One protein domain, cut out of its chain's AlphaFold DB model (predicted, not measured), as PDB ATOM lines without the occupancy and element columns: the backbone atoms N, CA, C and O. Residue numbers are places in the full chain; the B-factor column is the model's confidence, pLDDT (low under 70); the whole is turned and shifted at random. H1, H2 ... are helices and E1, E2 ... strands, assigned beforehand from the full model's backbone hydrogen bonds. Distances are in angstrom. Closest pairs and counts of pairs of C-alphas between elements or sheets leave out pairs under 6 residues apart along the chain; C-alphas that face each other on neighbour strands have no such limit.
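What this domain is: This is residues 35 to 134 of the 134 residues of an uncharacterized protein of Caulobacteraceae bacterium (UniProt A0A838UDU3). A narrow sheet of three antiparallel strands has the long helix H2 over one face and the other face bare; H1 is a second long helix that sticks out from one end of this two-layer body as a free arm, with residues 35 to 56 standing free. At the other end H2 runs on past the sheet, and a long link folds back from it to E3. The printed part has 100 residues with two named helices and three named strands, in the order H1, E1, E2, H2, E3; the sheet's order is E2, E1, E3, and the class is mixed, helices and strands. The whole is extended, with a radius of gyration of the C-alphas of 23.0 A and spans of 76 by 31 by 13 A, the length made with the arm H1.

Where its parts are: Begin in the sheet at C-alpha 62, at (103.449, 115.291, 90.195), where E1 starts; it covers residues 62 to 69 and is 22.8 A long. E2 is residues 76 to 82, 20.0 A, and E3 is residues 127 to 133, ending at C-alpha 133, (104.316, 118.252, 85.500), 19.9 A from its start. H2, residues 85 to 113, runs 42.3 A. Find C-alpha 35 at (62.869, 115.089, 99.586); from there H1 runs 32.7 A to residue 57.

How they stand to each other: Look first at E1, the inner strand. E1 and E2 are a hairpin, antiparallel at 162 degrees, with N 64 and O 80 2.9 A apart, within hydrogen-bond range. On the other side of E1, E3 is antiparallel to it at 165 degrees, with N 65 and O 131 at 2.9 A. H2 is on the sheet at a height over the sheet of 10.7 A, over E1 and E3, and runs along the strands at 8 degrees to E1 on the local plane. The closest C-alphas of H2 and E3 are those of Arg 92 and Ala 130, 5.8 A apart. E2, H2 and E3 form a split strand-helix-strand unit, two strands running the same way with E1 between them in the sheet; its crossover is right-handed. H1 is not on the sheet, and it is apart from H2, E2 and E3. In H1 and H2 every O i to N i+4 pair is within hydrogen-bond range.

The domain as a whole: The C-alphas of Asp 37 and Gly 116 are the two farthest apart, at 75.9 A. The printed part has no cut and ends at residue 134, the chain's last. The link from H2 to E3, residues 114 to 126, is long; residues 112 to 118 stand free. The mean pLDDT of the printed part is 80.5; look for values under 70 at residues 35 to 36, 53 to 59, 111 and 114 to 124.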
ATOM      1  N   LYS A  35      61.854 114.077  99.948       58.47
ATOM      2  CA  LYS A  35      62.869 115.089  99.586       58.47
ATOM      3  C   LYS A  35      64.194 114.858 100.313       58.47
ATOM      4  O   LYS A  35      65.243 115.097  99.717       58.47
ATOM      5  N   LEU A  36      64.144 114.378 101.556       65.94
ATOM      6  CA  LEU A  36      65.333 114.013 102.326       65.94
ATOM      7  C   LEU A  36      65.977 112.747 101.754       65.94
ATOM      8  O   LEU A  36      67.186 112.741 101.543       65.94
ATOM      9  N   ASP A  37      65.175 111.747 101.382       74.00
ATOM     10  CA  ASP A  37      65.675 110.526 100.732       74.00
ATOM     11  C   ASP A  37      66.327 110.818  99.371       74.00
ATOM     12  O   ASP A  37      67.416 110.330  99.063       74.00
ATOM     13  N   ALA A  38      65.711 111.684  98.560       73.19
ATOM     14  CA  ALA A  38      66.279 112.096  97.279       73.19
ATOM     15  C   ALA A  38      67.572 112.914  97.439       73.19
ATOM     16  O   ALA A  38      68.470 112.824  96.597       73.19
ATOM     17  N   LEU A  39      67.681 113.721  98.497       73.75
ATOM     18  CA  LEU A  39      68.900 114.469  98.798       73.75
ATOM     19  C   LEU A  39      70.009 113.536  99.299       73.75
ATOM     20  O   LEU A  39      71.136 113.644  98.823       73.75
ATOM     21  N   ALA A  40      69.686 112.577 100.169       77.81
ATOM     22  CA  ALA A  40      70.622 111.563 100.647       77.81
ATOM     23  C   ALA A  40      71.185 110.718  99.492       77.81
ATOM     24  O   ALA A  40      72.395 110.517  99.408       77.81
ATOM     25  N   ALA A  41      70.339 110.315  98.537       80.50
ATOM     26  CA  ALA A  41      70.778 109.600  97.339       80.50
ATOM     27  C   ALA A  41      71.723 110.441  96.459       80.50
ATOM     28  O   ALA A  41      72.701 109.925  95.916       80.50
ATOM     29  N   LYS A  42      71.469 111.753  96.335       82.88
ATOM     30  CA  LYS A  42      72.349 112.674  95.599       82.88
ATOM     31  C   LYS A  42      73.690 112.880  96.297       82.88
ATOM     32  O   LYS A  42      74.708 112.912  95.613       82.88
ATOM     33  N   VAL A  43      73.695 113.002  97.626       85.31
ATOM     34  CA  VAL A  43      74.925 113.116  98.424       85.31
ATOM     35  C   VAL A  43      75.742 111.831  98.317       85.31
ATOM     36  O   VAL A  43      76.910 111.905  97.959       85.31
ATOM     37  N   ALA A  44      75.123 110.658  98.467       82.62
ATOM     38  CA  ALA A  44      75.805 109.372  98.311       82.62
ATOM     39  C   ALA A  44      76.410 109.185  96.905       82.62
ATOM     40  O   ALA A  44      77.528 108.691  96.759       82.62
ATOM     41  N   ALA A  45      75.704 109.621  95.855       80.94
ATOM     42  CA  ALA A  45      76.238 109.608  94.494       80.94
ATOM     43  C   ALA A  45      77.406 110.592  94.313       80.94
ATOM     44  O   ALA A  45      78.334 110.318  93.549       80.94
ATOM     45  N   LEU A  46      77.376 111.737  94.999       81.56
ATOM     46  CA  LEU A  46      78.471 112.700  94.991       81.56
ATOM     47  C   LEU A  46      79.693 112.142  95.731       81.56
ATOM     48  O   LEU A  46      80.789 112.188  95.179       81.56
ATOM     49  N   ASP A  47      79.496 111.535  96.901       85.75
ATOM     50  CA  ASP A  47      80.552 110.894  97.689       85.75
ATOM     51  C   ASP A  47      81.205 109.743  96.923       85.75
ATOM     52  O   ASP A  47      82.430 109.652  96.874       85.75
ATOM     53  N   ALA A  48      80.422 108.913  96.229       78.06
ATOM     54  CA  ALA A  48      80.959 107.852  95.377       78.06
ATOM     55  C   ALA A  48      81.806 108.407  94.218       78.06
ATOM     56  O   ALA A  48      82.846 107.843  93.875       78.06
ATOM     57  N   ARG A  49      81.398 109.536  93.623       79.94
ATOM     58  CA  ARG A  49      82.175 110.209  92.567       79.94
ATOM     59  C   ARG A  49      83.449 110.840  93.119       79.94
ATOM     60  O   ARG A  49      84.476 110.764  92.453       79.94
ATOM     61  N   VAL A  50      83.404 111.425  94.314       79.44
ATOM     62  CA  VAL A  50      84.589 111.949  95.005       79.44
ATOM     63  C   VAL A  50      85.549 110.810  95.340       79.44
ATOM     64  O   VAL A  50      86.718 110.897  94.986       79.44
ATOM     65  N   ALA A  51      85.060 109.702  95.896       74.44
ATOM     66  CA  ALA A  51      85.866 108.519  96.180       74.44
ATOM     67  C   ALA A  51      86.499 107.926  94.911       74.44
ATOM     68  O   ALA A  51      87.676 107.576  94.920       74.44
ATOM     69  N   ALA A  52      85.763 107.866  93.797       71.12
ATOM     70  CA  ALA A  52      86.297 107.409  92.513       71.12
ATOM     71  C   ALA A  52      87.350 108.371  91.930       71.12
ATOM     72  O   ALA A  52      88.350 107.925  91.367       71.12
ATOM     73  N   MET A  53      87.158 109.688  92.080       67.81
ATOM     74  CA  MET A  53      88.153 110.687  91.676       67.81
ATOM     75  C   MET A  53      89.419 110.602  92.531       67.81
ATOM     76  O   MET A  53      90.513 110.647  91.977       67.81
ATOM     77  N   GLU A  54      89.283 110.438  93.845       64.75
ATOM     78  CA  GLU A  54      90.407 110.273  94.772       64.75
ATOM     79  C   GLU A  54      91.143 108.943  94.532       64.75
ATOM     80  O   GLU A  54      92.372 108.921  94.460       64.75
ATOM     81  N   ALA A  55      90.420 107.852  94.254       61.66
ATOM     82  CA  ALA A  55      91.011 106.575  93.851       61.66
ATOM     83  C   ALA A  55      91.773 106.677  92.515       61.66
ATOM     84  O   ALA A  55      92.856 106.114  92.376       61.66
ATOM     85  N   GLY A  56      91.264 107.448  91.548       60.81
ATOM     86  CA  GLY A  56      91.975 107.751  90.298       60.81
ATOM     87  C   GLY A  56      93.166 108.707  90.467       60.81
ATOM     88  O   GLY A  56      94.030 108.783  89.590       60.81
ATOM     89  N   ARG A  57      93.231 109.437  91.587       57.91
ATOM     90  CA  ARG A  57      94.316 110.365  91.942       57.91
ATOM     91  C   ARG A  57      95.482 109.667  92.634       57.91
ATOM     92  O   ARG A  57      96.615 110.110  92.473       57.91
ATOM     93  N   ALA A  58      95.216 108.556  93.322       58.94
ATOM     94  CA  ALA A  58      96.180 107.776  94.101       58.94
ATOM     95  C   ALA A  58      97.351 107.165  93.293       58.94
ATOM     96  O   ALA A  58      98.234 106.549  93.881       58.94
ATOM     97  N   GLY A  59      97.393 107.347  91.968       62.47
ATOM     98  CA  GLY A  59      98.491 106.903  91.099       62.47
ATOM     99  C   GLY A  59      99.170 108.003  90.278       62.47
ATOM    100  O   GLY A  59     100.004 107.681  89.437       62.47
ATOM    101  N   ARG A  60      98.816 109.285  90.458       73.12
ATOM    102  CA  ARG A  60      99.448 110.391  89.716       73.12
ATOM    103  C   ARG A  60     100.538 111.041  90.558       73.12
ATOM    104  O   ARG A  60     100.245 111.736  91.528       73.12
ATOM    105  N   THR A  61     101.786 110.827  90.160       84.88
ATOM    106  CA  THR A  61     102.938 111.545  90.713       84.88
ATOM    107  C   THR A  61     103.067 112.878  89.994       84.88
ATOM    108  O   THR A  61     103.055 112.924  88.774       84.88
ATOM    109  N   TYR A  62     103.185 113.966  90.743       88.44
ATOM    110  CA  TYR A  62     103.449 115.291  90.195       88.44
ATOM    111  C   TYR A  62     104.921 115.618  90.413       88.44
ATOM    112  O   TYR A  62     105.397 115.519  91.538       88.44
ATOM    113  N   THR A  63     105.645 116.028  89.384       92.38
ATOM    114  CA  THR A  63     107.073 116.340  89.484       92.38
ATOM    115  C   THR A  63     107.280 117.841  89.367       92.38
ATOM    116  O   THR A  63     106.915 118.452  88.363       92.38
ATOM    117  N   LEU A  64     107.885 118.438  90.390       95.00
ATOM    118  CA  LEU A  64     108.449 119.779  90.304       95.00
ATOM    119  C   LEU A  64     109.829 119.669  89.669       95.00
ATOM    120  O   LEU A  64     110.694 118.990  90.216       95.00
ATOM    121  N   THR A  65     110.039 120.351  88.552       94.69
ATOM    122  CA  THR A  65     111.367 120.530  87.965       94.69
ATOM    123  C   THR A  65     111.830 121.947  88.241       94.69
ATOM    124  O   THR A  65     111.163 122.905  87.847       94.69
ATOM    125  N   GLU A  66     112.973 122.072  88.898       93.12
ATOM    126  CA  GLU A  66     113.643 123.336  89.178       93.12
ATOM    127  C   GLU A  66     114.917 123.396  88.345       93.12
ATOM    128  O   GLU A  66     115.652 122.415  88.254       93.12
ATOM    129  N   THR A  67     115.175 124.529  87.702       92.06
ATOM    130  CA  THR A  67     116.422 124.775  86.977       92.06
ATOM    131  C   THR A  67     117.019 126.092  87.433       92.06
ATOM    132  O   THR A  67     116.443 127.162  87.228       92.06
ATOM    133  N   TRP A  68     118.190 125.999  88.045       89.69
ATOM    134  CA  TRP A  68     118.979 127.120  88.514       89.69
ATOM    135  C   TRP A  68     119.995 127.523  87.452       89.69
ATOM    136  O   TRP A  68     120.796 126.712  86.983       89.69
ATOM    137  N   LEU A  69     119.966 128.801  87.095       88.75
ATOM    138  CA  LEU A  69     120.879 129.446  86.165       88.75
ATOM    139  C   LEU A  69     121.692 130.474  86.949       88.75
ATOM    140  O   LEU A  69     121.207 131.563  87.263       88.75
ATOM    141  N   VAL A  70     122.929 130.113  87.279       85.56
ATOM    142  CA  VAL A  70     123.885 130.999  87.950       85.56
ATOM    143  C   VAL A  70     124.944 131.420  86.929       85.56
ATOM    144  O   VAL A  70     125.538 130.550  86.288       85.56
ATOM    145  N   PRO A  71     125.212 132.723  86.735       80.88
ATOM    146  CA  PRO A  71     126.190 133.158  85.742       80.88
ATOM    147  C   PRO A  71     127.581 132.581  86.002       80.88
ATOM    148  O   PRO A  71     128.087 132.623  87.121       80.88
ATOM    149  N   GLY A  72     128.204 132.051  84.950       80.50
ATOM    150  CA  GLY A  72     129.520 131.417  85.037       80.50
ATOM    151  C   GLY A  72     129.508 129.993  85.606       80.50
ATOM    152  O   GLY A  72     130.578 129.408  85.757       80.50
ATOM    153  N   GLN A  73     128.336 129.421  85.896       83.19
ATOM    154  CA  GLN A  73     128.179 128.025  86.307       83.19
ATOM    155  C   GLN A  73     127.275 127.262  85.330       83.19
ATOM    156  O   GLN A  73     126.437 127.871  84.658       83.19
ATOM    157  N   PRO A  74     127.436 125.932  85.212       84.69
ATOM    158  CA  PRO A  74     126.491 125.117  84.460       84.69
ATOM    159  C   PRO A  74     125.093 125.210  85.083       84.69
ATOM    160  O   PRO A  74     124.953 125.352  86.298       84.69
ATOM    161  N   ALA A  75     124.057 125.107  84.248       87.44
ATOM    162  CA  ALA A  75     122.687 125.023  84.737       87.44
ATOM    163  C   ALA A  75     122.520 123.764  85.599       87.44
ATOM    164  O   ALA A  75     122.930 122.673  85.199       87.44
ATOM    165  N   ILE A  76     121.906 123.918  86.769       89.88
ATOM    166  CA  ILE A  76     121.641 122.813  87.693       89.88
ATOM    167  C   ILE A  76     120.146 122.549  87.670       89.88
ATOM    168  O   ILE A  76     119.366 123.470  87.905       89.88
ATOM    169  N   SER A  77     119.743 121.307  87.402       92.12
ATOM    170  CA  SER A  77     118.338 120.909  87.452       92.12
ATOM    171  C   SER A  77     118.089 119.860  88.531       92.12
ATOM    172  O   SER A  77     118.845 118.896  88.652       92.12
ATOM    173  N   SER A  78     117.026 120.057  89.304       92.19
ATOM    174  CA  SER A  78     116.516 119.122  90.306       92.19
ATOM    175  C   SER A  78     115.066 118.765  90.000       92.19
ATOM    176  O   SER A  78     114.304 119.570  89.464       92.19
ATOM    177  N   GLN A  79     114.690 117.533  90.337       93.12
ATOM    178  CA  GLN A  79     113.329 117.031  90.186       93.12
ATOM    179  C   GLN A  79     112.845 116.474  91.520       93.12
ATOM    180  O   GLN A  79     113.514 115.628  92.114       93.12
ATOM    181  N   THR A  80     111.679 116.934  91.967       91.94
ATOM    182  CA  THR A  80     111.094 116.535  93.251       91.94
ATOM    183  C   THR A  80     109.669 116.023  93.039       91.94
ATOM    184  O   THR A  80     108.837 116.765  92.508       91.94
ATOM    185  N   PRO A  81     109.359 114.771  93.419       91.88
ATOM    186  CA  PRO A  81     108.025 114.204  93.274       91.88
ATOM    187  C   PRO A  81     107.084 114.626  94.413       91.88
ATOM    188  O   PRO A  81     107.485 114.764  95.566       91.88
ATOM    189  N   PHE A  82     105.801 114.757  94.089       90.25
ATOM    190  CA  PHE A  82     104.711 115.137  94.980       90.25
ATOM    191  C   PHE A  82     103.483 114.265  94.725       90.25
ATOM    192  O   PHE A  82     103.152 113.930  93.589       90.25
ATOM    193  N   SER A  83     102.749 113.953  95.791       87.31
ATOM    194  CA  SER A  83     101.528 113.136  95.719       87.31
ATOM    195  C   SER A  83     100.277 113.926  95.319       87.31
ATOM    196  O   SER A  83      99.191 113.362  95.236       87.31
ATOM    197  N   SER A  84     100.382 115.246  95.122       87.12
ATOM    198  CA  SER A  84      99.238 116.080  94.747       87.12
ATOM    199  C   SER A  84      99.658 117.306  93.925       87.12
ATOM    200  O   SER A  84     100.764 117.823  94.113       87.12
ATOM    201  N   PRO A  85      98.764 117.831  93.062       89.38
ATOM    202  CA  PRO A  85      99.055 119.030  92.277       89.38
ATOM    203  C   PRO A  85      99.212 120.263  93.171       89.38
ATOM    204  O   PRO A  85     100.079 121.095  92.927       89.38
ATOM    205  N   GLY A  86      98.404 120.359  94.235       91.06
ATOM    206  CA  GLY A  86      98.456 121.475  95.180       91.06
ATOM    207  C   GLY A  86      99.783 121.537  95.935       91.06
ATOM    208  O   GLY A  86     100.336 122.621  96.089       91.06
ATOM    209  N   ALA A  87     100.331 120.385  96.339       89.94
ATOM    210  CA  ALA A  87     101.646 120.329  96.976       89.94
ATOM    211  C   ALA A  87     102.768 120.737  96.007       89.94
ATOM    212  O   ALA A  87     103.627 121.531  96.386       89.94
ATOM    213  N   CYS A  88     102.721 120.274  94.751       92.62
ATOM    214  CA  CYS A  88     103.694 120.681  93.735       92.62
ATOM    215  C   CYS A  88     103.634 122.194  93.467       92.62
ATOM    216  O   CYS A  88     104.661 122.872  93.474       92.62
ATOM    217  N   GLU A  89     102.439 122.759  93.267       94.06
ATOM    218  CA  GLU A  89     102.295 124.197  93.021       94.06
ATOM    219  C   GLU A  89     102.703 125.054  94.220       94.06
ATOM    220  O   GLU A  89     103.297 126.118  94.028       94.06
ATOM    221  N   ALA A  90     102.398 124.616  95.443       93.62
ATOM    222  CA  ALA A  90     102.834 125.302  96.654       93.62
ATOM    223  C   ALA A  90     104.366 125.330  96.741       93.62
ATOM    224  O   ALA A  90     104.939 126.401  96.936       93.62
ATOM    225  N   ALA A  91     105.022 124.191  96.494       93.06
ATOM    226  CA  ALA A  91     106.478 124.107  96.443       93.06
ATOM    227  C   ALA A  91     107.066 125.005  95.340       93.06
ATOM    228  O   ALA A  91     107.987 125.774  95.604       93.06
ATOM    229  N   ARG A  92     106.473 125.013  94.138       94.44
ATOM    230  CA  ARG A  92     106.879 125.900  93.032       94.44
ATOM    231  C   ARG A  92     106.839 127.376  93.426       94.44
ATOM    232  O   ARG A  92     107.758 128.130  93.117       94.44
ATOM    233  N   ARG A  93     105.748 127.810  94.068       94.06
ATOM    234  CA  ARG A  93     105.590 129.204  94.516       94.06
ATOM    235  C   ARG A  93     106.595 129.547  95.609       94.06
ATOM    236  O   ARG A  93     107.156 130.637  95.563       94.06
ATOM    237  N   GLN A  94     106.831 128.622  96.537       94.12
ATOM    238  CA  GLN A  94     107.803 128.803  97.606       94.12
ATOM    239  C   GLN A  94     109.219 128.976  97.048       94.12
ATOM    240  O   GLN A  94     109.869 129.966  97.362       94.12
ATOM    241  N   ALA A  95     109.654 128.098  96.142       89.75
ATOM    242  CA  ALA A  95     110.985 128.167  95.543       89.75
ATOM    243  C   ALA A  95     111.244 129.504  94.818       89.75
ATOM    244  O   ALA A  95     112.306 130.114  94.955       89.75
ATOM    245  N   LEU A  96     110.244 130.010  94.087       90.31
ATOM    246  CA  LEU A  96     110.328 131.321  93.431       90.31
ATOM    247  C   LEU A  96     110.347 132.484  94.437       90.31
ATOM    248  O   LEU A  96     111.051 133.472  94.215       90.31
ATOM    249  N   ALA A  97     109.594 132.382  95.535       90.69
ATOM    250  CA  ALA A  97     109.596 133.385  96.596       90.69
ATOM    251  C   ALA A  97     110.945 133.434  97.332       90.69
ATOM    252  O   ALA A  97     111.453 134.525  97.595       90.69
ATOM    253  N   ASP A  98     111.556 132.277  97.593       88.69
ATOM    254  CA  ASP A  98     112.863 132.176  98.244       88.69
ATOM    255  C   ASP A  98     113.969 132.804  97.384       88.69
ATOM    256  O   ASP A  98     114.803 133.548  97.906       88.69
ATOM    257  N   LEU A  99     113.937 132.604  96.058       85.81
ATOM    258  CA  LEU A  99     114.852 133.296  95.145       85.81
ATOM    259  C   LEU A  99     114.675 134.821  95.217       85.81
ATOM    260  O   LEU A  99     115.662 135.555  95.298       85.81
ATOM    261  N   ALA A 100     113.432 135.309  95.188       84.12
ATOM    262  CA  ALA A 100     113.156 136.742  95.253       84.12
ATOM    263  C   ALA A 100     113.647 137.354  96.578       84.12
ATOM    264  O   ALA A 100     114.270 138.418  96.577       84.12
ATOM    265  N   ALA A 101     113.430 136.657  97.696       84.81
ATOM    266  CA  ALA A 101     113.915 137.071  99.007       84.81
ATOM    267  C   ALA A 101     115.453 137.087  99.069       84.81
ATOM    268  O   ALA A 101     116.041 138.051  99.564       84.81
ATOM    269  N   ALA A 102     116.118 136.065  98.521       81.44
ATOM    270  CA  ALA A 102     117.576 136.007  98.456       81.44
ATOM    271  C   ALA A 102     118.160 137.162  97.625       81.44
ATOM    272  O   ALA A 102     119.111 137.815  98.062       81.44
ATOM    273  N   ALA A 103     117.559 137.472  96.472       78.31
ATOM    274  CA  ALA A 103     117.973 138.592  95.629       78.31
ATOM    275  C   ALA A 103     117.828 139.948  96.349       78.31
ATOM    276  O   ALA A 103     118.723 140.792  96.278       78.31
ATOM    277  N   GLN A 104     116.742 140.150  97.104       80.19
ATOM    278  CA  GLN A 104     116.548 141.364  97.907       80.19
ATOM    279  C   GLN A 104     117.584 141.495  99.029       80.19
ATOM    280  O   GLN A 104     118.137 142.576  99.239       80.19
ATOM    281  N   GLN A 105     117.885 140.400  99.733       82.38
ATOM    282  CA  GLN A 105     118.896 140.412 100.791       82.38
ATOM    283  C   GLN A 105     120.294 140.728 100.255       82.38
ATOM    284  O   GLN A 105     121.058 141.423 100.925       82.38
ATOM    285  N   GLN A 106     120.637 140.240  99.061       77.56
ATOM    286  CA  GLN A 106     121.899 140.583  98.405       77.56
ATOM    287  C   GLN A 106     121.973 142.083  98.102       77.56
ATOM    288  O   GLN A 106     122.944 142.731  98.494       77.56
ATOM    289  N   ALA A 107     120.914 142.646  97.516       74.38
ATOM    290  CA  ALA A 107     120.845 144.074  97.218       74.38
ATOM    291  C   ALA A 107     121.001 144.950  98.480       74.38
ATOM    292  O   ALA A 107     121.767 145.914  98.476       74.38
ATOM    293  N   GLU A 108     120.332 144.603  99.586       78.75
ATOM    294  CA  GLU A 108     120.444 145.339 100.857       78.75
ATOM    295  C   GLU A 108     121.828 145.182 101.521       78.75
ATOM    296  O   GLU A 108     122.404 146.161 102.011       78.75
ATOM    297  N   ARG A 109     122.424 143.981 101.495       77.38
ATOM    298  CA  ARG A 109     123.793 143.747 101.999       77.38
ATOM    299  C   ARG A 109     124.841 144.546 101.228       77.38
ATOM    300  O   ARG A 109     125.798 145.042 101.815       77.38
ATOM    301  N   GLU A 110     124.685 144.682  99.918       70.44
ATOM    302  CA  GLU A 110     125.636 145.443  99.107       70.44
ATOM    303  C   GLU A 110     125.441 146.953  99.254       70.44
ATOM    304  O   GLU A 110     126.424 147.688  99.362       70.44
ATOM    305  N   LYS A 111     124.192 147.414  99.382       68.94
ATOM    306  CA  LYS A 111     123.865 148.812  99.689       68.94
ATOM    307  C   LYS A 111     124.433 149.270 101.035       68.94
ATOM    308  O   LYS A 111     124.923 150.392 101.142       68.94
ATOM    309  N   THR A 112     124.408 148.405 102.050       72.00
ATOM    310  CA  THR A 112     125.035 148.681 103.357       72.00
ATOM    311  C   THR A 112     126.562 148.611 103.307       72.00
ATOM    312  O   THR A 112     127.226 149.350 104.030       72.00
ATOM    313  N   ARG A 113     127.138 147.780 102.427       72.00
ATOM    314  CA  ARG A 113     128.594 147.686 102.231       72.00
ATOM    315  C   ARG A 113     129.188 148.897 101.500       72.00
ATOM    316  O   ARG A 113     130.334 149.247 101.770       72.00
ATOM    317  N   LEU A 114     128.450 149.514 100.576       69.12
ATOM    318  CA  LEU A 114     128.910 150.646  99.759       69.12
ATOM    319  C   LEU A 114     127.869 151.782  99.750       69.12
ATOM    320  O   LEU A 114     127.179 151.986  98.745       69.12
ATOM    321  N   PRO A 115     127.739 152.542 100.853       68.50
ATOM    322  CA  PRO A 115     126.794 153.648 100.917       68.50
ATOM    323  C   PRO A 115     127.148 154.716  99.870       68.50
ATOM    324  O   PRO A 115     128.253 155.251  99.859       68.50
ATOM    325  N   GLY A 116     126.197 155.024  98.983       66.38
ATOM    326  CA  GLY A 116     126.328 156.076  97.964       66.38
ATOM    327  C   GLY A 116     126.752 155.612  96.566       66.38
ATOM    328  O   GLY A 116     126.776 156.431  95.651       66.38
ATOM    329  N   VAL A 117     127.035 154.321  96.358       63.00
ATOM    330  CA  VAL A 117     127.292 153.773  95.016       63.00
ATOM    331  C   VAL A 117     125.978 153.282  94.407       63.00
ATOM    332  O   VAL A 117     125.302 152.430  94.982       63.00
ATOM    333  N   VAL A 118     125.612 153.801  93.228       63.31
ATOM    334  CA  VAL A 118     124.517 153.237  92.423       63.31
ATOM    335  C   VAL A 118     124.939 151.836  91.996       63.31
ATOM    336  O   VAL A 118     125.897 151.660  91.242       63.31
ATOM    337  N   TYR A 119     124.246 150.836  92.527       56.53
ATOM    338  CA  TYR A 119     124.540 149.442  92.255       56.53
ATOM    339  C   TYR A 119     124.196 149.093  90.802       56.53
ATOM    340  O   TYR A 119     123.028 149.045  90.423       56.53
ATOM    341  N   ALA A 120     125.226 148.827  90.000       57.72
ATOM    342  CA  ALA A 120     125.109 148.066  88.766       57.72
ATOM    343  C   ALA A 120     125.676 146.665  89.055       57.72
ATOM    344  O   ALA A 120     126.894 146.549  89.241       57.72
ATOM    345  N   PRO A 121     124.838 145.614  89.153       57.62
ATOM    346  CA  PRO A 121     125.325 144.265  89.396       57.62
ATOM    347  C   PRO A 121     126.354 143.899  88.324       57.62
ATOM    348  O   PRO A 121     126.048 143.894  87.133       57.62
ATOM    349  N   ARG A 122     127.596 143.608  88.736       58.47
ATOM    350  CA  ARG A 122     128.666 143.179  87.812       58.47
ATOM    351  C   ARG A 122     128.358 141.833  87.156       58.47
ATOM    352  O   ARG A 122     128.887 141.550  86.085       58.47
ATOM    353  N   ALA A 123     127.531 141.017  87.802       62.06
ATOM    354  CA  ALA A 123     127.027 139.760  87.285       62.06
ATOM    355  C   ALA A 123     125.501 139.738  87.447       62.06
ATOM    356  O   ALA A 123     125.010 140.195  88.482       62.06
ATOM    357  N   PRO A 124     124.749 139.232  86.456       68.62
ATOM    358  CA  PRO A 124     123.305 139.119  86.584       68.62
ATOM    359  C   PRO A 124     122.926 138.271  87.814       68.62
ATOM    360  O   PRO A 124     123.679 137.374  88.200       68.62
ATOM    361  N   PRO A 125     121.785 138.543  88.466       73.75
ATOM    362  CA  PRO A 125     121.334 137.718  89.577       73.75
ATOM    363  C   PRO A 125     121.051 136.279  89.110       73.75
ATOM    364  O   PRO A 125     120.739 136.057  87.933       73.75
ATOM    365  N   PRO A 126     121.139 135.289  90.015       79.56
ATOM    366  CA  PRO A 126     120.740 133.927  89.699       79.56
ATOM    367  C   PRO A 126     119.269 133.897  89.274       79.56
ATOM    368  O   PRO A 126     118.430 134.607  89.827       79.56
ATOM    369  N   THR A 127     118.958 133.073  88.279       87.12
ATOM    370  CA  THR A 127     117.590 132.877  87.785       87.12
ATOM    371  C   THR A 127     117.138 131.460  88.114       87.12
ATOM    372  O   THR A 127     117.910 130.515  87.972       87.12
ATOM    373  N   LEU A 128     115.887 131.306  88.539       89.50
ATOM    374  CA  LEU A 128     115.248 130.015  88.776       89.50
ATOM    375  C   LEU A 128     114.051 129.887  87.843       89.50
ATOM    376  O   LEU A 128     113.182 130.759  87.820       89.50
ATOM    377  N   THR A 129     113.974 128.777  87.120       91.06
ATOM    378  CA  THR A 129     112.731 128.339  86.486       91.06
ATOM    379  C   THR A 129     112.200 127.127  87.234       91.06
ATOM    380  O   THR A 129     112.944 126.205  87.554       91.06
ATOM    381  N   ALA A 130     110.909 127.141  87.557       91.88
ATOM    382  CA  ALA A 130     110.263 126.061  88.286       91.88
ATOM    383  C   ALA A 130     108.917 125.742  87.628       91.88
ATOM    384  O   ALA A 130     108.107 126.648  87.413       91.88
ATOM    385  N   PHE A 131     108.664 124.474  87.305       92.69
ATOM    386  CA  PHE A 131     107.397 124.029  86.719       92.69
ATOM    387  C   PHE A 131     106.951 122.683  87.286       92.69
ATOM    388  O   PHE A 131     107.770 121.847  87.650       92.69
ATOM    389  N   CYS A 132     105.635 122.491  87.350       91.75
ATOM    390  CA  CYS A 132     105.019 121.242  87.785       91.75
ATOM    391  C   CYS A 132     104.503 120.478  86.571       91.75
ATOM    392  O   CYS A 132     103.772 121.049  85.761       91.75
ATOM    393  N   SER A 133     104.844 119.199  86.483       90.50
ATOM    394  CA  SER A 133     104.316 118.252  85.500       90.50
ATOM    395  C   SER A 133     103.684 117.042  86.191       90.50
ATOM    396  O   SER A 133     103.905 116.819  87.378       90.50
ATOM    397  N   THR A 134     102.869 116.289  85.456       85.44
ATOM    398  CA  THR A 134     102.275 114.996  85.857       85.44
ATOM    399  C   THR A 134     102.962 113.841  85.166       85.44
ATOM    400  O   THR A 134     103.320 114.054  83.986       85.44
TER     401      THR A 134